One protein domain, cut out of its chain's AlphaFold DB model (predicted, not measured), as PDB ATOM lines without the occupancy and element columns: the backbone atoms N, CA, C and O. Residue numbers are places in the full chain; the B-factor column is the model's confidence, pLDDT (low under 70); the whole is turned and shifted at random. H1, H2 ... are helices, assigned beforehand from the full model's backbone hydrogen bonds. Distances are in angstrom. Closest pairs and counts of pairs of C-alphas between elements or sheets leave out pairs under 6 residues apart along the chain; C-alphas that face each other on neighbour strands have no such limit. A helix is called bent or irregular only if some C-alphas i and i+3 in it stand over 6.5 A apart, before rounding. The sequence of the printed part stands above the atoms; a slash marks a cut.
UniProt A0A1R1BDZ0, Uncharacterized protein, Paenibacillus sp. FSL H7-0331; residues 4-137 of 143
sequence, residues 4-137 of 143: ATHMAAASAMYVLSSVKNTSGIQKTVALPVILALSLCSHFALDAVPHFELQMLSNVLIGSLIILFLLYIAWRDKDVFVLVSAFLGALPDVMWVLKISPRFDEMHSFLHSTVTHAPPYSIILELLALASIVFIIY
ATOM      1  N   ALA A   4      24.364 -26.573 -13.827       95.44
ATOM      2  CA  ALA A   4      23.105 -26.345 -13.131       95.44
ATOM      3  C   ALA A   4      22.079 -27.476 -13.329       95.44
ATOM      4  O   ALA A   4      21.460 -27.916 -12.356       95.44
ATOM      5  N   THR A   5      21.918 -27.962 -14.563       95.88
ATOM      6  CA  THR A   5      21.020 -29.070 -14.909       95.88
ATOM      7  C   THR A   5      21.497 -30.367 -14.272       95.88
ATOM      8  O   THR A   5      20.688 -31.061 -13.659       95.88
ATOM      9  N   HIS A   6      22.801 -30.660 -14.316       96.44
ATOM     10  CA  HIS A   6      23.359 -31.856 -13.680       96.44
ATOM     11  C   HIS A   6      23.157 -31.857 -12.160       96.44
ATOM     12  O   HIS A   6      22.669 -32.842 -11.604       96.44
ATOM     13  N   MET A   7      23.449 -30.739 -11.483       97.75
ATOM     14  CA  MET A   7      23.211 -30.597 -10.040       97.75
ATOM     15  C   MET A   7      21.736 -30.801  -9.691       97.75
ATOM     16  O   MET A   7      21.405 -31.581  -8.797       97.75
ATOM     17  N   ALA A   8      20.839 -30.110 -10.402       97.31
ATOM     18  CA  ALA A   8      19.410 -30.175 -10.136       97.31
ATOM     19  C   ALA A   8      18.853 -31.583 -10.396       97.31
ATOM     20  O   ALA A   8      18.119 -32.112  -9.565       97.31
ATOM     21  N   ALA A   9      19.217 -32.223 -11.509       97.19
ATOM     22  CA  ALA A   9      18.761 -33.569 -11.839       97.19
ATOM     23  C   ALA A   9      19.232 -34.601 -10.807       97.19
ATOM     24  O   ALA A   9      18.424 -35.390 -10.311       97.19
ATOM     25  N   ALA A  10      20.504 -34.545 -10.413       97.44
ATOM     26  CA  ALA A  10      21.063 -35.428  -9.398       97.44
ATOM     27  C   ALA A  10      20.370 -35.239  -8.034       97.44
ATOM     28  O   ALA A  10      19.966 -36.214  -7.394       97.44
ATOM     29  N   SER A  11      20.125 -33.996  -7.605       97.25
ATOM     30  CA  SER A  11      19.314 -33.722  -6.410       97.25
ATOM     31  C   SER A  11      17.882 -34.235  -6.541       97.25
ATOM     32  O   SER A  11      17.344 -34.782  -5.577       97.25
ATOM     33  N   ALA A  12      17.252 -34.094  -7.708       96.44
ATOM     34  CA  ALA A  12      15.899 -34.585  -7.941       96.44
ATOM     35  C   ALA A  12      15.814 -36.110  -7.842       96.44
ATOM     36  O   ALA A  12      14.857 -36.611  -7.253       96.44
ATOM     37  N   MET A  13      16.824 -36.847  -8.319       95.56
ATOM     38  CA  MET A  13      16.896 -38.299  -8.136       95.56
ATOM     39  C   MET A  13      16.810 -38.691  -6.662       95.56
ATOM     40  O   MET A  13      16.030 -39.570  -6.299       95.56
ATOM     41  N   TYR A  14      17.563 -38.008  -5.798       96.06
ATOM     42  CA  TYR A  14      17.488 -38.238  -4.359       96.06
ATOM     43  C   TYR A  14      16.129 -37.838  -3.782       96.06
ATOM     44  O   TYR A  14      15.492 -38.628  -3.084       96.06
ATOM     45  N   VAL A  15      15.667 -36.631  -4.103       94.50
ATOM     46  CA  VAL A  15      14.452 -36.044  -3.534       94.50
ATOM     47  C   VAL A  15      13.190 -36.831  -3.903       94.50
ATOM     48  O   VAL A  15      12.274 -36.921  -3.086       94.50
ATOM     49  N   LEU A  16      13.143 -37.407  -5.105       93.62
ATOM     50  CA  LEU A  16      12.036 -38.234  -5.589       93.62
ATOM     51  C   LEU A  16      12.156 -39.704  -5.179       93.62
ATOM     52  O   LEU A  16      11.170 -40.438  -5.249       93.62
ATOM     53  N   SER A  17      13.339 -40.153  -4.758       93.31
ATOM     54  CA  SER A  17      13.520 -41.528  -4.308       93.31
ATOM     55  C   SER A  17      12.757 -41.800  -3.009       93.31
ATOM     56  O   SER A  17      12.678 -40.958  -2.109       93.31
ATOM     57  N   SER A  18      12.268 -43.033  -2.853       89.38
ATOM     58  CA  SER A  18      11.685 -43.495  -1.586       89.38
ATOM     59  C   SER A  18      12.678 -43.398  -0.418       89.38
ATOM     60  O   SER A  18      12.265 -43.171   0.720       89.38
ATOM     61  N   VAL A  19      13.984 -43.467  -0.710       90.62
ATOM     62  CA  VAL A  19      15.093 -43.403   0.257       90.62
ATOM     63  C   VAL A  19      15.091 -42.110   1.077       90.62
ATOM     64  O   VAL A  19      15.509 -42.134   2.240       90.62
ATOM     65  N   LYS A  20      14.581 -40.993   0.534       89.19
ATOM     66  CA  LYS A  20      14.411 -39.732   1.283       89.19
ATOM     67  C   LYS A  20      13.601 -39.959   2.569       89.19
ATOM     68  O   LYS A  20      14.007 -39.547   3.664       89.19
ATOM     69  N   ASN A  21      12.490 -40.683   2.446       89.12
ATOM     70  CA  ASN A  21      11.524 -40.901   3.523       89.12
ATOM     71  C   ASN A  21      11.827 -42.139   4.376       89.12
ATOM     72  O   ASN A  21      11.229 -42.318   5.431       89.12
ATOM     73  N   THR A  22      12.792 -42.964   3.977       88.81
ATOM     74  CA  THR A  22      13.214 -44.139   4.744       88.81
ATOM     75  C   THR A  22      14.135 -43.764   5.921       88.81
ATOM     76  O   THR A  22      14.725 -42.675   5.981       88.81
ATOM     77  N   SER A  23      14.274 -44.678   6.882       88.19
ATOM     78  CA  SER A  23      15.189 -44.589   8.027       88.19
ATOM     79  C   SER A  23      15.811 -45.952   8.360       88.19
ATOM     80  O   SER A  23      15.359 -46.989   7.876       88.19
ATOM     81  N   GLY A  24      16.857 -45.958   9.192       90.12
ATOM     82  CA  GLY A  24      17.517 -47.184   9.651       90.12
ATOM     83  C   GLY A  24      18.273 -47.931   8.545       90.12
ATOM     84  O   GLY A  24      18.754 -47.327   7.587       90.12
ATOM     85  N   ILE A  25      18.363 -49.257   8.680       90.44
ATOM     86  CA  ILE A  25      19.161 -50.140   7.808       90.44
ATOM     87  C   ILE A  25      18.761 -50.004   6.334       90.44
ATOM     88  O   ILE A  25      19.626 -49.953   5.464       90.44
ATOM     89  N   GLN A  26      17.462 -49.871   6.047       89.19
ATOM     90  CA  GLN A  26      16.968 -49.708   4.679       89.19
ATOM     91  C   GLN A  26      17.542 -48.452   4.004       89.19
ATOM     92  O   GLN A  26      17.946 -48.515   2.843       89.19
ATOM     93  N   LYS A  27      17.653 -47.328   4.733       91.00
ATOM     94  CA  LYS A  27      18.282 -46.108   4.205       91.00
ATOM     95  C   LYS A  27      19.771 -46.334   3.961       91.00
ATOM     96  O   LYS A  27      20.259 -45.971   2.899       91.00
ATOM     97  N   THR A  28      20.479 -46.958   4.902       91.31
ATOM     98  CA  THR A  28      21.924 -47.216   4.777       91.31
ATOM     99  C   THR A  28      22.259 -48.087   3.569       91.31
ATOM    100  O   THR A  28      23.257 -47.836   2.902       91.31
ATOM    101  N   VAL A  29      21.420 -49.078   3.257       92.12
ATOM    102  CA  VAL A  29      21.628 -49.973   2.110       92.12
ATOM    103  C   VAL A  29      21.253 -49.302   0.785       92.12
ATOM    104  O   VAL A  29      21.968 -49.456  -0.201       92.12
ATOM    105  N   ALA A  30      20.157 -48.540   0.741       93.00
ATOM    106  CA  ALA A  30      19.658 -47.955  -0.504       93.00
ATOM    107  C   ALA A  30      20.336 -46.625  -0.886       93.00
ATOM    108  O   ALA A  30      20.415 -46.285  -2.065       93.00
ATOM    109  N   LEU A  31      20.840 -45.865   0.091       94.44
ATOM    110  CA  LEU A  31      21.453 -44.557  -0.143       94.44
ATOM    111  C   LEU A  31      22.675 -44.613  -1.080       94.44
ATOM    112  O   LEU A  31      22.696 -43.812  -2.012       94.44
ATOM    113  N   PRO A  32      23.643 -45.541  -0.929       95.88
ATOM    114  CA  PRO A  32      24.764 -45.654  -1.863       95.88
ATOM    115  C   PRO A  32      24.319 -45.857  -3.313       95.88
ATOM    116  O   PRO A  32      24.911 -45.277  -4.218       95.88
ATOM    117  N   VAL A  33      23.245 -46.622  -3.532       95.31
ATOM    118  CA  VAL A  33      22.685 -46.854  -4.871       95.31
ATOM    119  C   VAL A  33      22.146 -45.550  -5.457       95.31
ATOM    120  O   VAL A  33      22.471 -45.210  -6.590       95.31
ATOM    121  N   ILE A  34      21.380 -44.779  -4.682       96.00
ATOM    122  CA  ILE A  34      20.858 -43.481  -5.136       96.00
ATOM    123  C   ILE A  34      21.980 -42.471  -5.393       96.00
ATOM    124  O   ILE A  34      21.905 -41.711  -6.356       96.00
ATOM    125  N   LEU A  35      23.037 -42.467  -4.580       96.19
ATOM    126  CA  LEU A  35      24.199 -41.603  -4.794       96.19
ATOM    127  C   LEU A  35      24.981 -42.002  -6.053       96.19
ATOM    128  O   LEU A  35      25.337 -41.134  -6.846       96.19
ATOM    129  N   ALA A  36      25.182 -43.299  -6.293       95.94
ATOM    130  CA  ALA A  36      25.791 -43.786  -7.529       95.94
ATOM    131  C   ALA A  36      24.950 -43.400  -8.755       95.94
ATOM    132  O   ALA A  36      25.488 -42.906  -9.740       95.94
ATOM    133  N   LEU A  37      23.623 -43.538  -8.674       95.88
ATOM    134  CA  LEU A  37      22.722 -43.083  -9.733       95.88
ATOM    135  C   LEU A  37      22.772 -41.561  -9.931       95.88
ATOM    136  O   LEU A  37      22.736 -41.104 -11.068       95.88
ATOM    137  N   SER A  38      22.914 -40.785  -8.850       96.75
ATOM    138  CA  SER A  38      23.085 -39.326  -8.914       96.75
ATOM    139  C   SER A  38      24.340 -38.956  -9.716       96.75
ATOM    140  O   SER A  38      24.270 -38.093 -10.585       96.75
ATOM    141  N   LEU A  39      25.458 -39.656  -9.497       95.31
ATOM    142  CA  LEU A  39      26.681 -39.495 -10.292       95.31
ATOM    143  C   LEU A  39      26.473 -39.926 -11.754       95.31
ATOM    144  O   LEU A  39      26.812 -39.187 -12.671       95.31
ATOM    145  N   CYS A  40      25.879 -41.100 -11.987       94.06
ATOM    146  CA  CYS A  40      25.632 -41.611 -13.340       94.06
ATOM    147  C   CYS A  40      24.679 -40.725 -14.157       94.06
ATOM    148  O   CYS A  40      24.771 -40.704 -15.385       94.06
ATOM    149  N   SER A  41      23.785 -39.984 -13.494       95.50
ATOM    150  CA  SER A  41      22.869 -39.049 -14.155       95.50
ATOM    151  C   SER A  41      23.605 -37.971 -14.951       95.50
ATOM    152  O   SER A  41      23.090 -37.531 -15.974       95.50
ATOM    153  N   HIS A  42      24.825 -37.612 -14.539       94.56
ATOM    154  CA  HIS A  42      25.670 -36.673 -15.265       94.56
ATOM    155  C   HIS A  42      25.931 -37.152 -16.699       94.56
ATOM    156  O   HIS A  42      25.525 -36.500 -17.655       94.56
ATOM    157  N   PHE A  43      26.498 -38.351 -16.841       91.31
ATOM    158  CA  PHE A  43      26.838 -38.932 -18.141       91.31
ATOM    159  C   PHE A  43      25.603 -39.221 -19.002       91.31
ATOM    160  O   PHE A  43      25.652 -39.112 -20.224       91.31
ATOM    161  N   ALA A  44      24.482 -39.587 -18.369       91.12
ATOM    162  CA  ALA A  44      23.219 -39.783 -19.075       91.12
ATOM    163  C   ALA A  44      22.688 -38.473 -19.676       91.12
ATOM    164  O   ALA A  44      22.131 -38.480 -20.771       91.12
ATOM    165  N   LEU A  45      22.865 -37.360 -18.962       90.69
ATOM    166  CA  LEU A  45      22.503 -36.032 -19.436       90.69
ATOM    167  C   LEU A  45      23.462 -35.558 -20.533       90.69
ATOM    168  O   LEU A  45      22.987 -35.089 -21.562       90.69
ATOM    169  N   ASP A  46      24.772 -35.747 -20.390       88.50
ATOM    170  CA  ASP A  46      25.734 -35.335 -21.427       88.50
ATOM    171  C   ASP A  46      25.520 -36.015 -22.777       88.50
ATOM    172  O   ASP A  46      25.798 -35.421 -23.815       88.50
ATOM    173  N   ALA A  47      24.959 -37.225 -22.788       86.44
ATOM    174  CA  ALA A  47      24.594 -37.911 -24.023       86.44
ATOM    175  C   ALA A  47      23.423 -37.246 -24.785       86.44
ATOM    176  O   ALA A  47      23.172 -37.579 -25.946       86.44
ATOM    177  N   VAL A  48      22.670 -36.334 -24.156       86.31
ATOM    178  CA  VAL A  48      21.559 -35.607 -24.790       86.31
ATOM    179  C   VAL A  48      22.101 -34.392 -25.536       86.31
ATOM    180  O   VAL A  48      22.817 -33.606 -24.930       86.31
ATOM    181  N   PRO A  49      21.710 -34.139 -26.798       85.12
ATOM    182  CA  PRO A  49      22.179 -32.957 -27.505       85.12
ATOM    183  C   PRO A  49      21.826 -31.618 -26.851       85.12
ATOM    184  O   PRO A  49      20.651 -31.283 -26.711       85.12
ATOM    185  N   HIS A  50      22.846 -30.830 -26.502       85.06
ATOM    186  CA  HIS A  50      22.711 -29.546 -25.807       85.06
ATOM    187  C   HIS A  50      23.716 -28.506 -26.318       85.06
ATOM    188  O   HIS A  50      24.747 -28.837 -26.907       85.06
ATOM    189  N   PHE A  51      23.387 -27.229 -26.127       85.38
ATOM    190  CA  PHE A  51      24.250 -26.114 -26.500       85.38
ATOM    191  C   PHE A  51      25.150 -25.733 -25.325       85.38
ATOM    192  O   PHE A  51      24.662 -25.384 -24.252       85.38
ATOM    193  N   GLU A  52      26.463 -25.765 -25.536       83.44
ATOM    194  CA  GLU A  52      27.435 -25.404 -24.505       83.44
ATOM    195  C   GLU A  52      27.486 -23.887 -24.291       83.44
ATOM    196  O   GLU A  52      27.872 -23.115 -25.176       83.44
ATOM    197  N   LEU A  53      27.091 -23.443 -23.094       84.56
ATOM    198  CA  LEU A  53      27.229 -22.045 -22.700       84.56
ATOM    199  C   LEU A  53      28.681 -21.695 -22.375       84.56
ATOM    200  O   LEU A  53      29.471 -22.503 -21.888       84.56
ATOM    201  N   GLN A  54      29.008 -20.415 -22.545       87.25
ATOM    202  CA  GLN A  54      30.257 -19.869 -22.027       87.25
ATOM    203  C   GLN A  54      30.349 -20.067 -20.509       87.25
ATOM    204  O   GLN A  54      29.353 -19.952 -19.786       87.25
ATOM    205  N   MET A  55      31.574 -20.281 -20.024       85.94
ATOM    206  CA  MET A  55      31.871 -20.542 -18.611       85.94
ATOM    207  C   MET A  55      31.214 -19.529 -17.664       85.94
ATOM    208  O   MET A  55      30.626 -19.920 -16.660       85.94
ATOM    209  N   LEU A  56      31.248 -18.232 -17.996       90.69
ATOM    210  CA  LEU A  56      30.648 -17.187 -17.160       90.69
ATOM    211  C   LEU A  56      29.141 -17.407 -16.948       90.69
ATOM    212  O   LEU A  56      28.657 -17.323 -15.821       90.69
ATOM    213  N   SER A  57      28.404 -17.729 -18.013       89.38
ATOM    214  CA  SER A  57      26.965 -17.996 -17.938       89.38
ATOM    215  C   SER A  57      26.671 -19.271 -17.145       89.38
ATOM    216  O   SER A  57      25.753 -19.281 -16.325       89.38
ATOM    217  N   ASN A  58      27.489 -20.314 -17.324       90.44
ATOM    218  CA  ASN A  58      27.412 -21.548 -16.539       90.44
ATOM    219  C   ASN A  58      27.615 -21.289 -15.037       90.44
ATOM    220  O   ASN A  58      26.839 -21.776 -14.217       90.44
ATOM    221  N   VAL A  59      28.599 -20.463 -14.672       91.25
ATOM    222  CA  VAL A  59      28.867 -20.084 -13.275       91.25
ATOM    223  C   VAL A  59      27.710 -19.285 -12.678       91.25
ATOM    224  O   VAL A  59      27.311 -19.552 -11.543       91.25
ATOM    225  N   LEU A  60      27.139 -18.332 -13.420       94.31
ATOM    226  CA  LEU A  60      26.016 -17.520 -12.941       94.31
ATOM    227  C   LEU A  60      24.771 -18.374 -12.668       94.31
ATOM    228  O   LEU A  60      24.220 -18.324 -11.567       94.31
ATOM    229  N   ILE A  61      24.353 -19.193 -13.637       94.69
ATOM    230  CA  ILE A  61      23.180 -20.068 -13.488       94.69
ATOM    231  C   ILE A  61      23.454 -21.140 -12.422       94.69
ATOM    232  O   ILE A  61      22.609 -21.389 -11.561       94.69
ATOM    233  N   GLY A  62      24.652 -21.728 -12.425       95.00
ATOM    234  CA  GLY A  62      25.083 -22.706 -11.428       95.00
ATOM    235  C   GLY A  62      25.016 -22.159 -10.004       95.00
ATOM    236  O   GLY A  62      24.472 -22.818  -9.122       95.00
ATOM    237  N   SER A  63      25.471 -20.924  -9.783       95.81
ATOM    238  CA  SER A  63      25.425 -20.270  -8.468       95.81
ATOM    239  C   SER A  63      23.994 -20.088  -7.955       95.81
ATOM    240  O   SER A  63      23.727 -20.329  -6.778       95.81
ATOM    241  N   LEU A  64      23.048 -19.728  -8.831       96.62
ATOM    242  CA  LEU A  64      21.629 -19.624  -8.465       96.62
ATOM    243  C   LEU A  64      21.047 -20.978  -8.041       96.62
ATOM    244  O   LEU A  64      20.326 -21.052  -7.044       96.62
ATOM    245  N   ILE A  65      21.391 -22.054  -8.754       97.69
ATOM    246  CA  ILE A  65      20.965 -23.410  -8.388       97.69
ATOM    247  C   ILE A  65      21.602 -23.866  -7.078       97.69
ATOM    248  O   ILE A  65      20.904 -24.436  -6.245       97.69
ATOM    249  N   ILE A  66      22.880 -23.564  -6.840       97.50
ATOM    250  CA  ILE A  66      23.539 -23.857  -5.562       97.50
ATOM    251  C   ILE A  66      22.801 -23.165  -4.410       97.50
ATOM    252  O   ILE A  66      22.464 -23.821  -3.426       97.50
ATOM    253  N   LEU A  67      22.482 -21.873  -4.538       98.00
ATOM    254  CA  LEU A  67      21.723 -21.135  -3.520       98.00
ATOM    255  C   LEU A  67      20.330 -21.733  -3.289       98.00
ATOM    256  O   LEU A  67      19.906 -21.891  -2.143       98.00
ATOM    257  N   PHE A  68      19.630 -22.111  -4.360       98.00
ATOM    258  CA  PHE A  68      18.339 -22.787  -4.262       98.00
ATOM    259  C   PHE A  68      18.447 -24.128  -3.526       98.00
ATOM    260  O   PHE A  68      17.669 -24.389  -2.609       98.00
ATOM    261  N   LEU A  69      19.417 -24.973  -3.874       97.88
ATOM    262  CA  LEU A  69      19.601 -26.282  -3.248       97.88
ATOM    263  C   LEU A  69      20.060 -26.160  -1.790       97.88
ATOM    264  O   LEU A  69      19.599 -26.934  -0.954       97.88
ATOM    265  N   LEU A  70      20.885 -25.160  -1.459       98.06
ATOM    266  CA  LEU A  70      21.223 -24.806  -0.076       98.06
ATOM    267  C   LEU A  70      19.973 -24.433   0.720       98.06
ATOM    268  O   LEU A  70      19.777 -24.938   1.825       98.06
ATOM    269  N   TYR A  71      19.097 -23.606   0.144       97.19
ATOM    270  CA  TYR A  71      17.813 -23.277   0.754       97.19
ATOM    271  C   TYR A  71      16.946 -24.525   0.972       97.19
ATOM    272  O   TYR A  71      16.405 -24.696   2.063       97.19
ATOM    273  N   ILE A  72      16.843 -25.427  -0.013       96.38
ATOM    274  CA  ILE A  72      16.089 -26.684   0.122       96.38
ATOM    275  C   ILE A  72      16.676 -27.572   1.222       96.38
ATOM    276  O   ILE A  72      15.932 -28.041   2.081       96.38
ATOM    277  N   ALA A  73      17.993 -27.774   1.234       96.19
ATOM    278  CA  ALA A  73      18.671 -28.599   2.228       96.19
ATOM    279  C   ALA A  73      18.518 -28.036   3.647       96.19
ATOM    280  O   ALA A  73      18.292 -28.789   4.593       96.19
ATOM    281  N   TRP A  74      18.585 -26.711   3.796       96.25
ATOM    282  CA  TRP A  74      18.338 -26.031   5.064       96.25
ATOM    283  C   TRP A  74      16.881 -26.169   5.516       96.25
ATOM    284  O   TRP A  74      16.625 -26.562   6.656       96.25
ATOM    285  N   ARG A  75      15.926 -25.903   4.617       94.12
ATOM    286  CA  ARG A  75      14.481 -25.976   4.879       94.12
ATOM    287  C   ARG A  75      14.035 -27.386   5.273       94.12
ATOM    288  O   ARG A  75      13.274 -27.535   6.223       94.12
ATOM    289  N   ASP A  76      14.509 -28.402   4.555       92.69
ATOM    290  CA  ASP A  76      14.131 -29.806   4.761       92.69
ATOM    291  C   ASP A  76      15.036 -30.514   5.796       92.69
ATOM    292  O   ASP A  76      14.788 -31.668   6.140       92.69
ATOM    293  N   LYS A  77      16.076 -29.831   6.305       93.50
ATOM    294  CA  LYS A  77      17.133 -30.379   7.179       93.50
ATOM    295  C   LYS A  77      17.778 -31.657   6.629       93.50
ATOM    296  O   LYS A  77      18.087 -32.582   7.381       93.50
ATOM    297  N   ASP A  78      17.996 -31.701   5.317       93.75
ATOM    298  CA  ASP A  78      18.512 -32.876   4.619       93.75
ATOM    299  C   ASP A  78      19.728 -32.530   3.752       93.75
ATOM    300  O   ASP A  78      19.616 -32.020   2.636       93.75
ATOM    301  N   VAL A  79      20.918 -32.827   4.280       95.31
ATOM    302  CA  VAL A  79      22.195 -32.553   3.603       95.31
ATOM    303  C   VAL A  79      22.410 -33.434   2.370       95.31
ATOM    304  O   VAL A  79      23.168 -33.061   1.477       95.31
ATOM    305  N   PHE A  80      21.733 -34.583   2.268       95.81
ATOM    306  CA  PHE A  80      21.941 -35.502   1.148       95.81
ATOM    307  C   PHE A  80      21.456 -34.926  -0.185       95.81
ATOM    308  O   PHE A  80      21.976 -35.314  -1.227       95.81
ATOM    309  N   VAL A  81      20.565 -33.927  -0.160       96.38
ATOM    310  CA  VAL A  81      20.207 -33.137  -1.349       96.38
ATOM    311  C   VAL A  81      21.449 -32.479  -1.960       96.38
ATOM    312  O   VAL A  81      21.627 -32.531  -3.178       96.38
ATOM    313  N   LEU A  82      22.320 -31.906  -1.120       97.62
ATOM    314  CA  LEU A  82      23.566 -31.256  -1.541       97.62
ATOM    315  C   LEU A  82      24.627 -32.272  -1.949       97.62
ATOM    316  O   LEU A  82      25.347 -32.034  -2.911       97.62
ATOM    317  N   VAL A  83      24.711 -33.407  -1.250       97.50
ATOM    318  CA  VAL A  83      25.634 -34.491  -1.621       97.50
ATOM    319  C   VAL A  83      25.304 -35.003  -3.021       97.50
ATOM    320  O   VAL A  83      26.195 -35.095  -3.860       97.50
ATOM    321  N   SER A  84      24.027 -35.265  -3.310       97.62
ATOM    322  CA  SER A  84      23.592 -35.642  -4.656       97.62
ATOM    323  C   SER A  84      23.852 -34.540  -5.682       97.62
ATOM    324  O   SER A  84      24.347 -34.852  -6.759       97.62
ATOM    325  N   ALA A  85      23.597 -33.268  -5.349       97.62
ATOM    326  CA  ALA A  85      23.910 -32.141  -6.234       97.62
ATOM    327  C   ALA A  85      25.392 -32.127  -6.628       97.62
ATOM    328  O   ALA A  85      25.735 -32.030  -7.804       97.62
ATOM    329  N   PHE A  86      26.264 -32.259  -5.624       97.56
ATOM    330  CA  PHE A  86      27.707 -32.279  -5.805       97.56
ATOM    331  C   PHE A  86      28.136 -33.448  -6.687       97.56
ATOM    332  O   PHE A  86      28.931 -33.246  -7.592       97.56
ATOM    333  N   LEU A  87      27.574 -34.644  -6.486       97.56
ATOM    334  CA  LEU A  87      27.852 -35.793  -7.351       97.56
ATOM    335  C   LEU A  87      27.414 -35.562  -8.801       97.56
ATOM    336  O   LEU A  87      28.097 -36.027  -9.704       97.56
ATOM    337  N   GLY A  88      26.327 -34.820  -9.029       96.62
ATOM    338  CA  GLY A  88      25.908 -34.420 -10.372       96.62
ATOM    339  C   GLY A  88      26.906 -33.487 -11.064       96.62
ATOM    340  O   GLY A  88      27.137 -33.631 -12.255       96.62
ATOM    341  N   ALA A  89      27.529 -32.559 -10.332       95.88
ATOM    342  CA  ALA A  89      28.547 -31.647 -10.873       95.88
ATOM    343  C   ALA A  89      29.979 -32.199 -10.818       95.88
ATOM    344  O   ALA A  89      30.891 -31.614 -11.400       95.88
ATOM    345  N   LEU A  90      30.208 -33.286 -10.077       94.88
ATOM    346  CA  LEU A  90      31.546 -33.801  -9.815       94.88
ATOM    347  C   LEU A  90      32.313 -34.103 -11.113       94.88
ATOM    348  O   LEU A  90      33.459 -33.669 -11.189       94.88
ATOM    349  N   PRO A  91      31.735 -34.761 -12.136       93.69
ATOM    350  CA  PRO A  91      32.458 -35.021 -13.378       93.69
ATOM    351  C   PRO A  91      32.987 -33.750 -14.062       93.69
ATOM    352  O   PRO A  91      34.169 -33.713 -14.399       93.69
ATOM    353  N   ASP A  92      32.188 -32.680 -14.147       90.50
ATOM    354  CA  ASP A  92      32.635 -31.385 -14.688       90.50
ATOM    355  C   ASP A  92      33.790 -30.799 -13.881       90.50
ATOM    356  O   ASP A  92      34.776 -30.318 -14.434       90.50
ATOM    357  N   VAL A  93      33.697 -30.852 -12.549       90.69
ATOM    358  CA  VAL A  93      34.769 -30.371 -11.667       90.69
ATOM    359  C   VAL A  93      36.048 -31.169 -11.908       90.69
ATOM    360  O   VAL A  93      37.128 -30.588 -11.996       90.69
ATOM    361  N   MET A  94      35.945 -32.493 -12.042       92.81
ATOM    362  CA  MET A  94      37.090 -33.358 -12.317       92.81
ATOM    363  C   MET A  94      37.723 -33.061 -13.683       92.81
ATOM    364  O   MET A  94      38.953 -33.047 -13.778       92.81
ATOM    365  N   TRP A  95      36.900 -32.790 -14.699       89.75
ATOM    366  CA  TRP A  95      37.328 -32.428 -16.050       89.75
ATOM    367  C   TRP A  95      38.025 -31.062 -16.083       89.75
ATOM    368  O   TRP A  95      39.149 -30.933 -16.566       89.75
ATOM    369  N   VAL A  96      37.424 -30.037 -15.467       87.62
ATOM    370  CA  VAL A  96      38.009 -28.686 -15.374       87.62
ATOM    371  C   VAL A  96      39.339 -28.702 -14.613       87.62
ATOM    372  O   VAL A  96      40.278 -28.002 -14.996       87.62
ATOM    373  N   LEU A  97      39.442 -29.510 -13.554       90.12
ATOM    374  CA  LEU A  97      40.670 -29.673 -12.771       90.12
ATOM    375  C   LEU A  97      41.699 -30.609 -13.424       90.12
ATOM    376  O   LEU A  97      42.802 -30.735 -12.890       90.12
ATOM    377  N   LYS A  98      41.373 -31.242 -14.559       88.56
ATOM    378  CA  LYS A  98      42.241 -32.176 -15.296       88.56
ATOM    379  C   LYS A  98      42.804 -33.288 -14.413       88.56
ATOM    380  O   LYS A  98      44.002 -33.571 -14.422       88.56
ATOM    381  N   ILE A  99      41.942 -33.908 -13.606       90.00
ATOM    382  CA  ILE A  99      42.364 -34.909 -12.611       90.00
ATOM    383  C   ILE A  99      42.986 -36.149 -13.274       90.00
ATOM    384  O   ILE A  99      43.854 -36.792 -12.683       90.00
ATOM    385  N   SER A 100      42.558 -36.508 -14.488       92.06
ATOM    386  CA  SER A 100      43.091 -37.661 -15.217       92.06
ATOM    387  C   SER A 100      42.901 -37.515 -16.730       92.06
ATOM    388  O   SER A 100      41.765 -37.355 -17.170       92.06
ATOM    389  N   PRO A 101      43.951 -37.713 -17.550       89.06
ATOM    390  CA  PRO A 101      43.828 -37.670 -19.011       89.06
ATOM    391  C   PRO A 101      42.817 -38.680 -19.573       89.06
ATOM    392  O   PRO A 101      42.066 -38.369 -20.489       89.06
ATOM    393  N   ARG A 102      42.745 -39.886 -18.987       89.88
ATOM    394  CA  ARG A 102      41.770 -40.912 -19.402       89.88
ATOM    395  C   ARG A 102      40.334 -40.507 -19.088       89.88
ATOM    396  O   ARG A 102      39.416 -40.888 -19.806       89.88
ATOM    397  N   PHE A 103      40.141 -39.796 -17.980       87.94
ATOM    398  CA  PHE A 103      38.829 -39.278 -17.623       87.94
ATOM    399  C   PHE A 103      38.417 -38.179 -18.600       87.94
ATOM    400  O   PHE A 103      37.294 -38.212 -19.092       87.94
ATOM    401  N   ASP A 104      39.344 -37.285 -18.948       86.75
ATOM    402  CA  ASP A 104      39.093 -36.213 -19.907       86.75
ATOM    403  C   ASP A 104      38.723 -36.762 -21.287       86.75
ATOM    404  O   ASP A 104      37.776 -36.274 -21.899       86.75
ATOM    405  N   GLU A 105      39.403 -37.812 -21.757       86.31
ATOM    406  CA  GLU A 105      39.051 -38.512 -23.000       86.31
ATOM    407  C   GLU A 105      37.642 -39.117 -22.943       86.31
ATOM    408  O   GLU A 105      36.851 -38.930 -23.866       86.31
ATOM    409  N   MET A 106      37.305 -39.815 -21.854       84.88
ATOM    410  CA  MET A 106      35.995 -40.449 -21.680       84.88
ATOM    411  C   MET A 106      34.859 -39.420 -21.589       84.88
ATOM    412  O   MET A 106      33.820 -39.591 -22.225       84.88
ATOM    413  N   HIS A 107      35.045 -38.361 -20.802       84.38
ATOM    414  CA  HIS A 107      34.058 -37.297 -20.617       84.38
ATOM    415  C   HIS A 107      33.878 -36.494 -21.912       84.38
ATOM    416  O   HIS A 107      32.761 -36.356 -22.409       84.38
ATOM    417  N   SER A 108      34.981 -36.113 -22.562       80.75
ATOM    418  CA  SER A 108      34.938 -35.421 -23.856       80.75
ATOM    419  C   SER A 108      34.330 -36.287 -24.960       80.75
ATOM    420  O   SER A 108      33.680 -35.749 -25.849       80.75
ATOM    421  N   PHE A 109      34.488 -37.616 -24.927       80.50
ATOM    422  CA  PHE A 109      33.840 -38.514 -25.888       80.50
ATOM    423  C   PHE A 109      32.309 -38.393 -25.837       80.50
ATOM    424  O   PHE A 109      31.662 -38.299 -26.887       80.50
ATOM    425  N   LEU A 110      31.737 -38.319 -24.633       74.81
ATOM    426  CA  LEU A 110      30.296 -38.156 -24.432       74.81
ATOM    427  C   LEU A 110      29.801 -36.786 -24.911       74.81
ATOM    428  O   LEU A 110      28.767 -36.726 -25.567       74.81
ATOM    429  N   HIS A 111      30.584 -35.720 -24.721       72.81
ATOM    430  CA  HIS A 111      30.287 -34.416 -25.329       72.81
ATOM    431  C   HIS A 111      30.488 -34.396 -26.858       72.81
ATOM    432  O   HIS A 111      29.759 -33.721 -27.576       72.81
ATOM    433  N   SER A 112      31.477 -35.122 -27.388       61.47
ATOM    434  CA  SER A 112      31.882 -35.053 -28.805       61.47
ATOM    435  C   SER A 112      31.010 -35.879 -29.752       61.47
ATOM    436  O   SER A 112      30.930 -35.578 -30.941       61.47
ATOM    437  N   THR A 113      30.338 -36.915 -29.239       57.25
ATOM    438  CA  THR A 113      29.370 -37.708 -30.017       57.25
ATOM    439  C   THR A 113      28.081 -36.929 -30.297       57.25
ATOM    440  O   THR A 113      27.300 -37.302 -31.175       57.25
ATOM    441  N   VAL A 114      27.898 -35.795 -29.621       58.25
ATOM    442  CA  VAL A 114      26.798 -34.861 -29.807       58.25
ATOM    443  C   VAL A 114      27.178 -33.817 -30.862       58.25
ATOM    444  O   VAL A 114      27.928 -32.871 -30.637       58.25
ATOM    445  N   THR A 115      26.628 -33.982 -32.058       53.94
ATOM    446  CA  THR A 115      26.737 -33.004 -33.145       53.94
ATOM    447  C   THR A 115      26.044 -31.691 -32.763       53.94
ATOM    448  O   THR A 115      24.869 -31.704 -32.417       53.94
ATOM    449  N   HIS A 116      26.793 -30.577 -32.824       64.44
ATOM    450  CA  HIS A 116      26.369 -29.163 -32.767       64.44
ATOM    451  C   HIS A 116      24.865 -28.964 -32.531       64.44
ATOM    452  O   HIS A 116      24.096 -28.753 -33.475       64.44
ATOM    453  N   ALA A 117      24.441 -29.021 -31.266       76.00
ATOM    454  CA  ALA A 117      23.059 -28.723 -30.944       76.00
ATOM    455  C   ALA A 117      22.769 -27.268 -31.350       76.00
ATOM    456  O   ALA A 117      23.573 -26.369 -31.074       76.00
ATOM    457  N   PRO A 118      21.634 -27.007 -32.010       84.12
ATOM    458  CA  PRO A 118      21.311 -25.665 -32.455       84.12
ATOM    459  C   PRO A 118      21.132 -24.742 -31.241       84.12
ATOM    460  O   PRO A 118      20.641 -25.207 -30.212       84.12
ATOM    461  N   PRO A 119      21.449 -23.436 -31.338       84.31
ATOM    462  CA  PRO A 119      21.438 -22.533 -30.183       84.31
ATOM    463  C   PRO A 119      20.111 -22.480 -29.417       84.31
ATOM    464  O   PRO A 119      20.105 -22.210 -28.224       84.31
ATOM    465  N   TYR A 120      18.979 -22.765 -30.071       85.94
ATOM    466  CA  TYR A 120      17.669 -22.807 -29.415       85.94
ATOM    467  C   TYR A 120      17.487 -23.996 -28.455       85.94
ATOM    468  O   TYR A 120      16.551 -23.980 -27.657       85.94
ATOM    469  N   SER A 121      18.358 -25.013 -28.490       87.38
ATOM    470  CA  SER A 121      18.325 -26.141 -27.546       87.38
ATOM    471  C   SER A 121      18.517 -25.683 -26.098       87.38
ATOM    472  O   SER A 121      17.958 -26.296 -25.191       87.38
ATOM    473  N   ILE A 122      19.176 -24.534 -25.884       89.56
ATOM    474  CA  ILE A 122      19.309 -23.918 -24.561       89.56
ATOM    475  C   ILE A 122      17.952 -23.599 -23.924       89.56
ATOM    476  O   ILE A 122      17.806 -23.666 -22.709       89.56
ATOM    477  N   ILE A 123      16.927 -23.286 -24.728       90.94
ATOM    478  CA  ILE A 123      15.580 -23.000 -24.218       90.94
ATOM    479  C   ILE A 123      14.977 -24.274 -23.626       90.94
ATOM    480  O   ILE A 123      14.408 -24.232 -22.537       90.94
ATOM    481  N   LEU A 124      15.128 -25.408 -24.317       90.31
ATOM    482  CA  LEU A 124      14.657 -26.702 -23.822       90.31
ATOM    483  C   LEU A 124      15.377 -27.088 -22.534       90.31
ATOM    484  O   LEU A 124      14.743 -27.558 -21.593       90.31
ATOM    485  N   GLU A 125      16.679 -26.830 -22.467       91.38
ATOM    486  CA  GLU A 125      17.468 -27.113 -21.280       91.38
ATOM    487  C   GLU A 125      17.067 -26.237 -20.083       91.38
ATOM    488  O   GLU A 125      16.857 -26.746 -18.983       91.38
ATOM    489  N   LEU A 126      16.860 -24.935 -20.291       93.56
ATOM    490  CA  LEU A 126      16.373 -24.033 -19.246       93.56
ATOM    491  C   LEU A 126      14.965 -24.411 -18.768       93.56
ATOM    492  O   LEU A 126      14.680 -24.329 -17.572       93.56
ATOM    493  N   LEU A 127      14.087 -24.860 -19.672       95.00
ATOM    494  CA  LEU A 127      12.763 -25.376 -19.315       95.00
ATOM    495  C   LEU A 127      12.856 -26.681 -18.515       95.00
ATOM    496  O   LEU A 127      12.120 -26.849 -17.538       95.00
ATOM    497  N   ALA A 128      13.762 -27.587 -18.887       93.81
ATOM    498  CA  ALA A 128      14.023 -28.810 -18.136       93.81
ATOM    499  C   ALA A 128      14.544 -28.482 -16.731       93.81
ATOM    500  O   ALA A 128      13.981 -28.957 -15.743       93.81
ATOM    501  N   LEU A 129      15.534 -27.593 -16.624       96.38
ATOM    502  CA  LEU A 129      16.063 -27.108 -15.353       96.38
ATOM    503  C   LEU A 129      14.961 -26.494 -14.479       96.38
ATOM    504  O   LEU A 129      14.810 -26.879 -13.320       96.38
ATOM    505  N   ALA A 130      14.149 -25.587 -15.029       96.94
ATOM    506  CA  ALA A 130      13.037 -24.968 -14.307       96.94
ATOM    507  C   ALA A 130      12.010 -26.006 -13.821       96.94
ATOM    508  O   ALA A 130      11.531 -25.926 -12.688       96.94
ATOM    509  N   SER A 131      11.712 -27.011 -14.648       96.38
ATOM    510  CA  SER A 131      10.806 -28.110 -14.295       96.38
ATOM    511  C   SER A 131      11.366 -28.947 -13.144       96.38
ATOM    512  O   SER A 131      10.651 -29.236 -12.186       96.38
ATOM    513  N   ILE A 132      12.656 -29.283 -13.186       96.38
ATOM    514  CA  ILE A 132      13.335 -30.034 -12.125       96.38
ATOM    515  C   ILE A 132      13.350 -29.229 -10.819       96.38
ATOM    516  O   ILE A 132      13.000 -29.758  -9.764       96.38
ATOM    517  N   VAL A 133      13.677 -27.936 -10.880       97.00
ATOM    518  CA  VAL A 133      13.634 -27.018  -9.730       97.00
ATOM    519  C   VAL A 133      12.236 -26.982  -9.115       97.00
ATOM    520  O   VAL A 133      12.086 -27.107  -7.896       97.00
ATOM    521  N   PHE A 134      11.198 -26.870  -9.946       96.94
ATOM    522  CA  PHE A 134       9.813 -26.893  -9.489       96.94
ATOM    523  C   PHE A 134       9.455 -28.219  -8.804       96.94
ATOM    524  O   PHE A 134       8.856 -28.210  -7.726       96.94
ATOM    525  N   ILE A 135       9.864 -29.350  -9.384       95.69
ATOM    526  CA  ILE A 135       9.643 -30.683  -8.817       95.69
ATOM    527  C   ILE A 135      10.323 -30.814  -7.451       95.69
ATOM    528  O   ILE A 135       9.665 -31.203  -6.488       95.69
ATOM    529  N   ILE A 136      11.598 -30.429  -7.328       95.94
ATOM    530  CA  ILE A 136      12.329 -30.444  -6.049       95.94
ATOM    531  C   ILE A 136      11.607 -29.584  -5.012       95.94
ATOM    532  O   ILE A 136      11.421 -30.000  -3.868       95.94
ATOM    533  N   TYR A 137      11.160 -28.390  -5.408       96.00
ATOM    534  CA  TYR A 137      10.465 -27.478  -4.509       96.00
ATOM    535  C   TYR A 137       9.140 -28.052  -3.984       96.00
ATOM    536  O   TYR A 137       8.799 -27.830  -2.817       96.00
TER     537      TYR A 137
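What this domain is: This is residues 4 to 137 of the 143 residues of an uncharacterized protein of Paenibacillus sp. FSL H7-0331 (UniProt A0A1R1BDZ0). Five helices run up and down in a bundle about the short H1, which lies in the core with H2, H4, H3 and H6 placed round it in that order; the ring is open between H6 and H2. H5 lies at one end of the bundle, where residues 103 to 107 touch H4 about perpendicular to it, at 81 degrees, and residues 107 to 111 touch H2 at a steep tilt of 64 degrees. The printed part has 134 residues, with six named helices, H1 to H6 in order along the chain, and no named strand; the class is all helix. The whole is compact, with a radius of gyration of the C-alphas of 15.2 A and spans of 46 by 31 by 22 A.

Where its parts are: H1, residues 4 to 16, begins with C-alpha 4 at (23.105, -26.345, -13.131) and is 17.9 A long. H2, residues 25 to 46, is 33.4 A long, has a kink of 25 degrees near residue 39, and is only just irregular: C-alphas 29 and 32 are 6.7 A apart. H3, residues 55 to 76, is 30.8 A long and begins at (31.871, -20.542, -18.611). H4, residues 80 to 96, is 24.0 A long, has a kink of 45 degrees near residue 89, and is irregular, with C-alphas 88 and 91 7.2 A apart. H5 is residues 101 to 112. H6, residues 121 to 137, is 24.4 A long and ends with C-alpha 137 at (10.465, -27.478, -4.509).

How they stand to each other: H1 and H4 are the hubs, each touching four helices. H1 and H2 form a helical hairpin, closest at the C-alphas of Ala 10 and Ser 38, 4.4 A apart, at a shallow tilt of 29 degrees. H1 touches H4 at the C-alphas of Met 7 and Ala 85, 4.2 A apart, opposite ways at 30 degrees, a shallow tilt. Residues 4 to 8 of H1 touch H3, closest at the C-alphas of Ala 4 and Gly 62, 4.5 A apart. H1 and H6 run the same way at a shallow tilt of 34 degrees, only just short of steep; their closest C-alphas, Thr 5 and Leu 129, are 5.3 A apart. H3 and H4 form a helical hairpin, closest at the C-alphas of Ala 73 and Val 81, 6.0 A apart. H3 and H6 are close but not clearly touching. H5 touches H4, about perpendicular at 81 degrees, with the C-alphas of Trp 95 and Asp 104 closest at 5.7 A. H5 also touches H2, closest at the C-alphas of Asp 46 and His 111, 6.1 A apart. H2 and H6 are apart. Every O i to N i+4 pair is within hydrogen-bond range in H1, H3, H5 and H6; in H2 14 of 18 are, and in H4 11 of 13.

The domain as a whole: The two C-alphas farthest apart, those of Gly 24 and Pro 118, are 47.4 A apart. The printed part has no cut, and no link is long. The mean pLDDT of the printed part is 91.0; residues 112 to 116 are under 70.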